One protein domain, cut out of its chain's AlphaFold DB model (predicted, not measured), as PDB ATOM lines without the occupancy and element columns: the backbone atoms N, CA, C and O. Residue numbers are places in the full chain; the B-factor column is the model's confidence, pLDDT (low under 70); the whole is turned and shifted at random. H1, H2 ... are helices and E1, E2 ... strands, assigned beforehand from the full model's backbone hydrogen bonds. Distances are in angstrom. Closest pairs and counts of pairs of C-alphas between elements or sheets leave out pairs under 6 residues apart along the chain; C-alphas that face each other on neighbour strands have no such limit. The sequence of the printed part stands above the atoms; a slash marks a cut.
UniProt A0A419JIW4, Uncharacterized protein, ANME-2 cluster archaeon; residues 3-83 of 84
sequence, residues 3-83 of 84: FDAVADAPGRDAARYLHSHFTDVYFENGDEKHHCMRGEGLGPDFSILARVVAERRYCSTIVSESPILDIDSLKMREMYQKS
ATOM      1  N   PHE A   3     -11.539   1.958 110.349       78.62
ATOM      2  CA  PHE A   3     -11.554   0.581 109.856       78.62
ATOM      3  C   PHE A   3     -11.721  -0.472 110.951       78.62
ATOM      4  O   PHE A   3     -12.300  -1.513 110.676       78.62
ATOM      5  N   ASP A   4     -11.231  -0.222 112.167       82.38
ATOM      6  CA  ASP A   4     -11.384  -1.173 113.275       82.38
ATOM      7  C   ASP A   4     -12.840  -1.172 113.757       82.38
ATOM      8  O   ASP A   4     -13.447  -2.227 113.887       82.38
ATOM      9  N   ALA A   5     -13.449   0.014 113.872       80.88
ATOM     10  CA  ALA A   5     -14.868   0.142 114.201       80.88
ATOM     11  C   ALA A   5     -15.779  -0.501 113.136       80.88
ATOM     12  O   ALA A   5     -16.790  -1.111 113.471       80.88
ATOM     13  N   VAL A   6     -15.414  -0.394 111.852       78.75
ATOM     14  CA  VAL A   6     -16.133  -1.064 110.753       78.75
ATOM     15  C   VAL A   6     -15.896  -2.578 110.760       78.75
ATOM     16  O   VAL A   6     -16.796  -3.331 110.400       78.75
ATOM     17  N   ALA A   7     -14.715  -3.045 111.171       77.94
ATOM     18  CA  ALA A   7     -14.407  -4.472 111.272       77.94
ATOM     19  C   ALA A   7     -15.151  -5.165 112.427       77.94
ATOM     20  O   ALA A   7     -15.467  -6.349 112.314       77.94
ATOM     21  N   ASP A   8     -15.457  -4.432 113.500       73.88
ATOM     22  CA  ASP A   8     -16.227  -4.928 114.648       73.88
ATOM     23  C   ASP A   8     -17.742  -5.037 114.358       73.88
ATOM     24  O   ASP A   8     -18.486  -5.668 115.114       73.88
ATOM     25  N   ALA A   9     -18.215  -4.462 113.246       68.00
ATOM     26  CA  ALA A   9     -19.586  -4.622 112.765       68.00
ATOM     27  C   ALA A   9     -19.803  -6.025 112.144       68.00
ATOM     28  O   ALA A   9     -18.855  -6.652 111.669       68.00
ATOM     29  N   PRO A  10     -21.041  -6.566 112.118       59.38
ATOM     30  CA  PRO A  10     -21.312  -7.916 111.619       59.38
ATOM     31  C   PRO A  10     -21.036  -8.036 110.110       59.38
ATOM     32  O   PRO A  10     -21.898  -7.800 109.270       59.38
ATOM     33  N   GLY A  11     -19.806  -8.427 109.775       63.94
ATOM     34  CA  GLY A  11     -19.339  -8.673 108.416       63.94
ATOM     35  C   GLY A  11     -17.815  -8.719 108.382       63.94
ATOM     36  O   GLY A  11     -17.172  -7.680 108.301       63.94
ATOM     37  N   ARG A  12     -17.228  -9.926 108.410       62.16
ATOM     38  CA  ARG A  12     -15.762 -10.139 108.475       62.16
ATOM     39  C   ARG A  12     -14.959  -9.432 107.376       62.16
ATOM     40  O   ARG A  12     -13.764  -9.226 107.554       62.16
ATOM     41  N   ASP A  13     -15.608  -9.037 106.283       80.12
ATOM     42  CA  ASP A  13     -14.978  -8.386 105.133       80.12
ATOM     43  C   ASP A  13     -15.422  -6.928 104.914       80.12
ATOM     44  O   ASP A  13     -14.976  -6.292 103.958       80.12
ATOM     45  N   ALA A  14     -16.263  -6.363 105.792       81.50
ATOM     46  CA  ALA A  14     -16.804  -5.010 105.623       81.50
ATOM     47  C   ALA A  14     -15.692  -3.949 105.544       81.50
ATOM     48  O   ALA A  14     -15.703  -3.089 104.666       81.50
ATOM     49  N   ALA A  15     -14.673  -4.063 106.399       84.19
ATOM     50  CA  ALA A  15     -13.509  -3.181 106.362       84.19
ATOM     51  C   ALA A  15     -12.640  -3.399 105.109       84.19
ATOM     52  O   ALA A  15     -12.077  -2.445 104.571       84.19
ATOM     53  N   ARG A  16     -12.555  -4.642 104.612       88.25
ATOM     54  CA  ARG A  16     -11.727  -4.998 103.451       88.25
ATOM     55  C   ARG A  16     -12.274  -4.423 102.148       88.25
ATOM     56  O   ARG A  16     -11.481  -4.013 101.306       88.25
ATOM     57  N   TYR A  17     -13.593  -4.399 101.982       89.94
ATOM     58  CA  TYR A  17     -14.268  -3.898 100.779       89.94
ATOM     59  C   TYR A  17     -14.990  -2.573 101.031       89.94
ATOM     60  O   TYR A  17     -16.025  -2.303 100.423       89.94
ATOM     61  N   LEU A  18     -14.455  -1.752 101.941       88.50
ATOM     62  CA  LEU A  18     -15.069  -0.482 102.308       88.50
ATOM     63  C   LEU A  18     -15.303   0.386 101.064       88.50
ATOM     64  O   LEU A  18     -14.356   0.741 100.361       88.50
ATOM     65  N   HIS A  19     -16.561   0.746 100.833       91.62
ATOM     66  CA  HIS A  19     -16.946   1.807  99.917       91.62
ATOM     67  C   HIS A  19     -17.212   3.063 100.743       91.62
ATOM     68  O   HIS A  19     -18.032   3.036 101.660       91.62
ATOM     69  N   SER A  20     -16.489   4.140 100.462       90.88
ATOM     70  CA  SER A  20     -16.603   5.379 101.229       90.88
ATOM     71  C   SER A  20     -16.353   6.592 100.356       90.88
ATOM     72  O   SER A  20     -15.723   6.505  99.302       90.88
ATOM     73  N   HIS A  21     -16.876   7.719 100.807       94.00
ATOM     74  CA  HIS A  21     -16.673   9.010 100.186       94.00
ATOM     75  C   HIS A  21     -15.738   9.818 101.087       94.00
ATOM     76  O   HIS A  21     -15.788   9.687 102.313       94.00
ATOM     77  N   PHE A  22     -14.838  10.591 100.489       93.00
ATOM     78  CA  PHE A  22     -13.846  11.366 101.218       93.00
ATOM     79  C   PHE A  22     -13.791  12.793 100.689       93.00
ATOM     80  O   PHE A  22     -13.644  13.020  99.488       93.00
ATOM     81  N   THR A  23     -13.814  13.748 101.608       90.81
ATOM     82  CA  THR A  23     -13.589  15.159 101.322       90.81
ATOM     83  C   THR A  23     -12.740  15.771 102.432       90.81
ATOM     84  O   THR A  23     -12.853  15.382 103.596       90.81
ATOM     85  N   ASP A  24     -11.828  16.665 102.055       88.88
ATOM     86  CA  ASP A  24     -11.031  17.430 103.010       88.88
ATOM     87  C   ASP A  24     -11.896  18.602 103.486       88.88
ATOM     88  O   ASP A  24     -12.290  19.448 102.684       88.88
ATOM     89  N   VAL A  25     -12.267  18.609 104.764       87.94
ATOM     90  CA  VAL A  25     -13.187  19.586 105.353       87.94
ATOM     91  C   VAL A  25     -12.612  20.173 106.626       87.94
ATOM     92  O   VAL A  25     -12.011  19.469 107.436       87.94
ATOM     93  N   TYR A  26     -12.854  21.460 106.830       86.56
ATOM     94  CA  TYR A  26     -12.551  22.161 108.073       86.56
ATOM     95  C   TYR A  26     -13.768  22.960 108.527       86.56
ATOM     96  O   TYR A  26     -14.690  23.222 107.754       86.56
ATOM     97  N   PHE A  27     -13.763  23.352 109.795       86.06
ATOM     98  CA  PHE A  27     -14.800  24.205 110.357       86.06
ATOM     99  C   PHE A  27     -14.266  25.617 110.531       86.06
ATOM    100  O   PHE A  27     -13.239  25.831 111.175       86.06
ATOM    101  N   GLU A  28     -15.006  26.587 110.008       83.81
ATOM    102  CA  GLU A  28     -14.719  28.004 110.180       83.81
ATOM    103  C   GLU A  28     -15.996  28.727 110.593       83.81
ATOM    104  O   GLU A  28     -17.013  28.661 109.908       83.81
ATOM    105  N   ASN A  29     -15.952  29.414 111.737       88.06
ATOM    106  CA  ASN A  29     -17.085  30.174 112.280       88.06
ATOM    107  C   ASN A  29     -18.390  29.365 112.448       88.06
ATOM    108  O   ASN A  29     -19.475  29.936 112.422       88.06
ATOM    109  N   GLY A  30     -18.287  28.050 112.663       85.19
ATOM    110  CA  GLY A  30     -19.439  27.160 112.845       85.19
ATOM    111  C   GLY A  30     -19.994  26.556 111.553       85.19
ATOM    112  O   GLY A  30     -20.866  25.696 111.640       85.19
ATOM    113  N   ASP A  31     -19.454  26.935 110.393       84.62
ATOM    114  CA  ASP A  31     -19.809  26.349 109.103       84.62
ATOM    115  C   ASP A  31     -18.753  25.332 108.656       84.62
ATOM    116  O   ASP A  31     -17.546  25.578 108.755       84.62
ATOM    117  N   GLU A  32     -19.213  24.206 108.114       84.88
ATOM    118  CA  GLU A  32     -18.361  23.247 107.412       84.88
ATOM    119  C   GLU A  32     -17.934  23.828 106.061       84.88
ATOM    120  O   GLU A  32     -18.740  24.354 105.285       84.88
ATOM    121  N   LYS A  33     -16.638  23.752 105.776       83.06
ATOM    122  CA  LYS A  33     -16.028  24.262 104.555       83.06
ATOM    123  C   LYS A  33     -15.260  23.137 103.881       83.06
ATOM    124  O   LYS A  33     -14.377  22.527 104.476       83.06
ATOM    125  N   HIS A  34     -15.601  22.882 102.623       81.38
ATOM    126  CA  HIS A  34     -14.973  21.841 101.819       81.38
ATOM    127  C   HIS A  34     -13.767  22.418 101.084       81.38
ATOM    128  O   HIS A  34     -13.850  23.478 100.457       81.38
ATOM    129  N   HIS A  35     -12.663  21.689 101.113       80.25
ATOM    130  CA  HIS A  35     -11.418  22.042 100.463       80.25
ATOM    131  C   HIS A  35     -11.065  21.075  99.342       80.25
ATOM    132  O   HIS A  35     -11.485  19.919  99.285       80.25
ATOM    133  N   CYS A  36     -10.233  21.576  98.435       81.31
ATOM    134  CA  CYS A  36      -9.469  20.709  97.559       81.31
ATOM    135  C   CYS A  36      -8.337  20.052  98.357       81.31
ATOM    136  O   CYS A  36      -7.874  20.622  99.341       81.31
ATOM    137  N   MET A  37      -7.793  18.943  97.856       79.62
ATOM    138  CA  MET A  37      -6.599  18.284  98.411       79.62
ATOM    139  C   MET A  37      -5.358  19.183  98.250       79.62
ATOM    140  O   MET A  37      -4.563  19.020  97.315       79.62
ATOM    141  N   ARG A  38      -5.247  20.214  99.091       65.75
ATOM    142  CA  ARG A  38      -4.207  21.254  99.066       65.75
ATOM    143  C   ARG A  38      -3.259  21.172 100.254       65.75
ATOM    144  O   ARG A  38      -2.211  21.806 100.205       65.75
ATOM    145  N   GLY A  39      -3.575  20.358 101.264       61.31
ATOM    146  CA  GLY A  39      -2.690  20.152 102.408       61.31
ATOM    147  C   GLY A  39      -2.574  21.388 103.298       61.31
ATOM    148  O   GLY A  39      -1.538  21.589 103.923       61.31
ATOM    149  N   GLU A  40      -3.626  22.210 103.367       66.00
ATOM    150  CA  GLU A  40      -3.686  23.364 104.278       66.00
ATOM    151  C   GLU A  40      -3.737  22.922 105.757       66.00
ATOM    152  O   GLU A  40      -3.553  23.735 106.657       66.00
ATOM    153  N   GLY A  41      -3.905  21.616 106.015       66.00
ATOM    154  CA  GLY A  41      -3.729  20.986 107.328       66.00
ATOM    155  C   GLY A  41      -4.887  21.210 108.300       66.00
ATOM    156  O   GLY A  41      -4.784  20.833 109.464       66.00
ATOM    157  N   LEU A  42      -5.973  21.829 107.833       74.75
ATOM    158  CA  LEU A  42      -7.144  22.158 108.644       74.75
ATOM    159  C   LEU A  42      -8.205  21.049 108.661       74.75
ATOM    160  O   LEU A  42      -9.052  21.049 109.554       74.75
ATOM    161  N   GLY A  43      -8.148  20.109 107.716       80.50
ATOM    162  CA  GLY A  43      -9.065  18.979 107.629       80.50
ATOM    163  C   GLY A  43      -8.379  17.609 107.679       80.50
ATOM    164  O   GLY A  43      -7.190  17.506 108.006       80.50
ATOM    165  N   PRO A  44      -9.135  16.519 107.455       86.12
ATOM    166  CA  PRO A  44      -8.622  15.162 107.561       86.12
ATOM    167  C   PRO A  44      -7.531  14.892 106.517       86.12
ATOM    168  O   PRO A  44      -7.732  15.053 105.316       86.12
ATOM    169  N   ASP A  45      -6.380  14.391 106.968       88.12
ATOM    170  CA  ASP A  45      -5.300  13.998 106.063       88.12
ATOM    171  C   ASP A  45      -5.596  12.641 105.405       88.12
ATOM    172  O   ASP A  45      -5.538  11.578 106.039       88.12
ATOM    173  N   PHE A  46      -5.856  12.674 104.096       91.56
ATOM    174  CA  PHE A  46      -6.086  11.480 103.288       91.56
ATOM    175  C   PHE A  46      -4.909  10.492 103.318       91.56
ATOM    176  O   PHE A  46      -5.120   9.286 103.174       91.56
ATOM    177  N   SER A  47      -3.673  10.954 103.539       91.25
ATOM    178  CA  SER A  47      -2.481  10.093 103.550       91.25
ATOM    179  C   SER A  47      -2.569   9.002 104.621       91.25
ATOM    180  O   SER A  47      -2.132   7.869 104.409       91.25
ATOM    181  N   ILE A  48      -3.217   9.314 105.747       90.69
ATOM    182  CA  ILE A  48      -3.440   8.379 106.848       90.69
ATOM    183  C   ILE A  48      -4.364   7.247 106.391       90.69
ATOM    184  O   ILE A  48      -4.085   6.078 106.664       90.69
ATOM    185  N   LEU A  49      -5.442   7.579 105.675       91.56
ATOM    186  CA  LEU A  49      -6.386   6.601 105.138       91.56
ATOM    187  C   LEU A  49      -5.725   5.740 104.054       91.56
ATOM    188  O   LEU A  49      -5.818   4.512 104.099       91.56
ATOM    189  N   ALA A  50      -5.007   6.380 103.129       93.38
ATOM    190  CA  ALA A  50      -4.278   5.727 102.048       93.38
ATOM    191  C   ALA A  50      -3.266   4.694 102.568       93.38
ATOM    192  O   ALA A  50      -3.241   3.558 102.088       93.38
ATOM    193  N   ARG A  51      -2.498   5.057 103.604       93.69
ATOM    194  CA  ARG A  51      -1.524   4.169 104.245       93.69
ATOM    195  C   ARG A  51      -2.179   2.925 104.834       93.69
ATOM    196  O   ARG A  51      -1.713   1.821 104.583       93.69
ATOM    197  N   VAL A  52      -3.289   3.075 105.557       92.50
ATOM    198  CA  VAL A  52      -3.989   1.927 106.162       92.50
ATOM    199  C   VAL A  52      -4.527   0.972 105.097       92.50
ATOM    200  O   VAL A  52      -4.393  -0.243 105.240       92.50
ATOM    201  N   VAL A  53      -5.112   1.507 104.019       92.62
ATOM    202  CA  VAL A  53      -5.608   0.691 102.898       92.62
ATOM    203  C   VAL A  53      -4.462  -0.093 102.254       92.62
ATOM    204  O   VAL A  53      -4.622  -1.285 101.978       92.62
ATOM    205  N   ALA A  54      -3.303   0.543 102.055       93.31
ATOM    206  CA  ALA A  54      -2.115  -0.094 101.489       93.31
ATOM    207  C   ALA A  54      -1.541  -1.180 102.418       93.31
ATOM    208  O   ALA A  54      -1.431  -2.340 102.015       93.31
ATOM    209  N   GLU A  55      -1.253  -0.838 103.679       93.38
ATOM    210  CA  GLU A  55      -0.663  -1.738 104.681       93.38
ATOM    211  C   GLU A  55      -1.523  -2.982 104.918       93.38
ATOM    212  O   GLU A  55      -1.015  -4.103 104.987       93.38
ATOM    213  N   ARG A  56      -2.846  -2.803 105.009       91.00
ATOM    214  CA  ARG A  56      -3.787  -3.898 105.270       91.00
ATOM    215  C   ARG A  56      -4.238  -4.626 104.001       91.00
ATOM    216  O   ARG A  56      -5.018  -5.575 104.094       91.00
ATOM    217  N   ARG A  57      -3.745  -4.211 102.825       91.25
ATOM    218  CA  ARG A  57      -4.122  -4.746 101.504       91.25
ATOM    219  C   ARG A  57      -5.639  -4.776 101.301       91.25
ATOM    220  O   ARG A  57      -6.196  -5.752 100.789       91.25
ATOM    221  N   TYR A  58      -6.311  -3.722 101.749       91.75
ATOM    222  CA  TYR A  58      -7.747  -3.584 101.563       91.75
ATOM    223  C   TYR A  58      -8.071  -3.263 100.106       91.75
ATOM    224  O   TYR A  58      -7.309  -2.611  99.395       91.75
ATOM    225  N   CYS A  59      -9.227  -3.742  99.664       91.81
ATOM    226  CA  CYS A  59      -9.775  -3.529  98.332       91.81
ATOM    227  C   CYS A  59     -10.851  -2.436  98.388       91.81
ATOM    228  O   CYS A  59     -11.955  -2.611  97.871       91.81
ATOM    229  N   SER A  60     -10.553  -1.340  99.088       91.31
ATOM    230  CA  SER A  60     -11.496  -0.248  99.313       91.31
ATOM    231  C   SER A  60     -11.751   0.553  98.035       91.31
ATOM    232  O   SER A  60     -10.838   0.794  97.246       91.31
ATOM    233  N   THR A  61     -12.987   1.017  97.861       94.56
ATOM    234  CA  THR A  61     -13.342   2.049  96.879       94.56
ATOM    235  C   THR A  61     -13.531   3.362  97.623       94.56
ATOM    236  O   THR A  61     -14.422   3.464  98.466       94.56
ATOM    237  N   ILE A  62     -12.693   4.357  97.332       94.31
ATOM    238  CA  ILE A  62     -12.802   5.684  97.940       94.31
ATOM    239  C   ILE A  62     -13.093   6.703  96.844       94.31
ATOM    240  O   ILE A  62     -12.304   6.860  95.914       94.31
ATOM    241  N   VAL A  63     -14.239   7.369  96.956       94.88
ATOM    242  CA  VAL A  63     -14.713   8.383  96.011       94.88
ATOM    243  C   VAL A  63     -14.319   9.762  96.541       94.88
ATOM    244  O   VAL A  63     -14.553  10.058  97.711       94.88
ATOM    245  N   SER A  64     -13.705  10.599  95.702       94.25
ATOM    246  CA  SER A  64     -13.483  12.012  96.041       94.25
ATOM    247  C   SER A  64     -14.830  12.734  96.069       94.25
ATOM    248  O   SER A  64     -15.594  12.593  95.123       94.25
ATOM    249  N   GLU A  65     -15.103  13.513  97.112       92.44
ATOM    250  CA  GLU A  65     -16.215  14.474  97.208       92.44
ATOM    251  C   GLU A  65     -15.697  15.907  97.419       92.44
ATOM    252  O   GLU A  65     -16.329  16.753  98.059       92.44
ATOM    253  N   SER A  66     -14.501  16.190  96.901       90.81
ATOM    254  CA  SER A  66     -13.948  17.541  96.927       90.81
ATOM    255  C   SER A  66     -14.629  18.452  95.890       90.81
ATOM    256  O   SER A  66     -15.251  17.964  94.939       90.81
ATOM    257  N   PRO A  67     -14.463  19.787  95.991       89.62
ATOM    258  CA  PRO A  67     -14.972  20.725  94.988       89.62
ATOM    259  C   PRO A  67     -14.447  20.483  93.558       89.62
ATOM    260  O   PRO A  67     -15.052  20.959  92.600       89.62
ATOM    261  N   ILE A  68     -13.326  19.763  93.398       91.00
ATOM    262  CA  ILE A  68     -12.701  19.427  92.106       91.00
ATOM    263  C   ILE A  68     -12.428  17.919  91.992       91.00
ATOM    264  O   ILE A  68     -11.284  17.469  91.888       91.00
ATOM    265  N   LEU A  69     -13.521  17.154  91.985       90.44
ATOM    266  CA  LEU A  69     -13.593  15.687  91.962       90.44
ATOM    267  C   LEU A  69     -12.471  15.006  91.161       90.44
ATOM    268  O   LEU A  69     -11.694  14.233  91.725       90.44
ATOM    269  N   ASP A  70     -12.354  15.320  89.868       92.50
ATOM    270  CA  ASP A  70     -11.447  14.624  88.949       92.50
ATOM    271  C   ASP A  70      -9.977  14.816  89.334       92.50
ATOM    272  O   ASP A  70      -9.220  13.852  89.458       92.50
ATOM    273  N   ILE A  71      -9.577  16.066  89.577       93.06
ATOM    274  CA  ILE A  71      -8.193  16.432  89.898       93.06
ATOM    275  C   ILE A  71      -7.790  15.837  91.245       93.06
ATOM    276  O   ILE A  71      -6.693  15.295  91.390       93.06
ATOM    277  N   ASP A  72      -8.668  15.920  92.238       92.94
ATOM    278  CA  ASP A  72      -8.345  15.433  93.572       92.94
ATOM    279  C   ASP A  72      -8.412  13.907  93.670       92.94
ATOM    280  O   ASP A  72      -7.609  13.322  94.395       92.94
ATOM    281  N   SER A  73      -9.243  13.235  92.864       94.56
ATOM    282  CA  SER A  73      -9.214  11.770  92.761       94.56
ATOM    283  C   SER A  73      -7.863  11.254  92.239       94.56
ATOM    284  O   SER A  73      -7.348  10.242  92.724       94.56
ATOM    285  N   LEU A  74      -7.229  11.983  91.309       95.12
ATOM    286  CA  LEU A  74      -5.880  11.670  90.833       95.12
ATOM    287  C   LEU A  74      -4.844  11.835  91.947       95.12
ATOM    288  O   LEU A  74      -4.015  10.944  92.134       95.12
ATOM    289  N   LYS A  75      -4.923  12.914  92.734       93.25
ATOM    290  CA  LYS A  75      -4.029  13.119  93.885       93.25
ATOM    291  C   LYS A  75      -4.206  12.046  94.954       93.25
ATOM    292  O   LYS A  75      -3.213  11.528  95.452       93.25
ATOM    293  N   MET A  76      -5.443  11.663  95.276       94.06
ATOM    294  CA  MET A  76      -5.723  10.563  96.209       94.06
ATOM    295  C   MET A  76      -5.063   9.266  95.730       94.06
ATOM    296  O   MET A  76      -4.387   8.580  96.498       94.06
ATOM    297  N   ARG A  77      -5.175   8.957  94.432       94.94
ATOM    298  CA  ARG A  77      -4.494   7.804  93.832       94.94
ATOM    299  C   ARG A  77      -2.972   7.908  93.957       94.94
ATOM    300  O   ARG A  77      -2.334   6.919  94.304       94.94
ATOM    301  N   GLU A  78      -2.386   9.076  93.701       94.88
ATOM    302  CA  GLU A  78      -0.942   9.301  93.861       94.88
ATOM    303  C   GLU A  78      -0.483   9.134  95.316       94.88
ATOM    304  O   GLU A  78       0.557   8.529  95.566       94.88
ATOM    305  N   MET A  79      -1.253   9.633  96.287       93.31
ATOM    306  CA  MET A  79      -0.964   9.464  97.717       93.31
ATOM    307  C   MET A  79      -0.996   7.986  98.122       93.31
ATOM    308  O   MET A  79      -0.105   7.522  98.834       93.31
ATOM    309  N   TYR A  80      -1.964   7.223  97.607       94.56
ATOM    310  CA  TYR A  80      -2.010   5.771  97.784       94.56
ATOM    311  C   TYR A  80      -0.797   5.071  97.157       94.56
ATOM    312  O   TYR A  80      -0.154   4.256  97.808       94.56
ATOM    313  N   GLN A  81      -0.417   5.433  95.930       93.94
ATOM    314  CA  GLN A  81       0.756   4.863  95.254       93.94
ATOM    315  C   GLN A  81       2.085   5.182  95.958       93.94
ATOM    316  O   GLN A  81       3.026   4.405  95.851       93.94
ATOM    317  N   LYS A  82       2.167   6.297  96.691       92.50
ATOM    318  CA  LYS A  82       3.323   6.655  97.533       92.50
ATOM    319  C   LYS A  82       3.328   5.967  98.901       92.50
ATOM    320  O   LYS A  82       4.274   6.152  99.655       92.50
ATOM    321  N   SER A  83       2.271   5.230  99.238       87.56
ATOM    322  CA  SER A  83       2.147   4.509 100.511       87.56
ATOM    323  C   SER A  83       2.712   3.078 100.456       87.56
ATOM    324  O   SER A  83       2.576   2.348 101.435       87.56
TER     325      SER A  83
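This is residues 3 to 83 of the 84 residues of an uncharacterized protein of ANME-2 cluster archaeon (UniProt A0A419JIW4). Two short parallel strands, E1 and E4, lie side by side in the middle of the domain, with helix H3 packed on E4 and helix H2 crossing near one end of H3. E1 runs on into E2, which makes a hairpin with E3 at one end of the long axis, while the small helix H1 and the loop of residues 8 to 18 lie toward the other end. The printed part has 81 residues with three named helices and four named strands, in the order H1, E1, E2, E3, H2, E4, H3; the class is mixed, helices and strands. The two sheets have two strands each, E1 and E4 parallel, E2 and E3 antiparallel. The whole is only just compact, close to loose, with a radius of gyration of the C-alphas of 13.5 A and spans of 39 by 29 by 18 A.

E1, residues 19 to 22, and E4, residues 61 to 64, are parallel neighbours at 23 degrees, with N 22 and O 63 at 2.8 A, within hydrogen-bond range. H3, residues 69 to 81, comes nearest to E4 at the C-alphas of Ser 64 and Ser 73, 5.4 A apart. With its residues 76 to 80 alone, H3 touches H2, residues 46 to 55; the closest C-alphas are those of Ala 50 and Tyr 80, 4.8 A apart. These two helices run the same way at a steep tilt of 44 degrees. E1 runs on into E2, residues 24 to 28, across a break of one residue, at 45 degrees. E2 and E3, residues 31 to 35, form an antiparallel hairpin, with N 33 and O 26 at 2.8 A and N 28 and O 31 at 3.0 A, within hydrogen-bond range. E3 and H3 are apart. H1, residues 3 to 7, is apart from H2, H3, E2, E3 and E4. In H1, H2 and H3 every O i to N i+4 pair is within hydrogen-bond range.

E1 measures 10.1 A from first to last C-alpha and E4 10.0 A. E2 measures 13.3 A and E3 12.8 A. H2 measures 14.4 A, H3 18.3 A and H1 6.0 A. H1 begins at C-alpha 3 (-11.554, 0.581, 109.856), E1 begins at C-alpha 19 (-16.946, 1.807, 99.917), and H3 ends at C-alpha 81 (0.756, 4.863, 95.254).

The two C-alphas farthest apart are those of Arg 12 and Asn 29, 40.5 A. The printed part has no cut. The link from H1 to E1, 11 residues, is long. The mean pLDDT of the printed part is 86.3, and residues 9 to 12 and 38 to 41 are under 70.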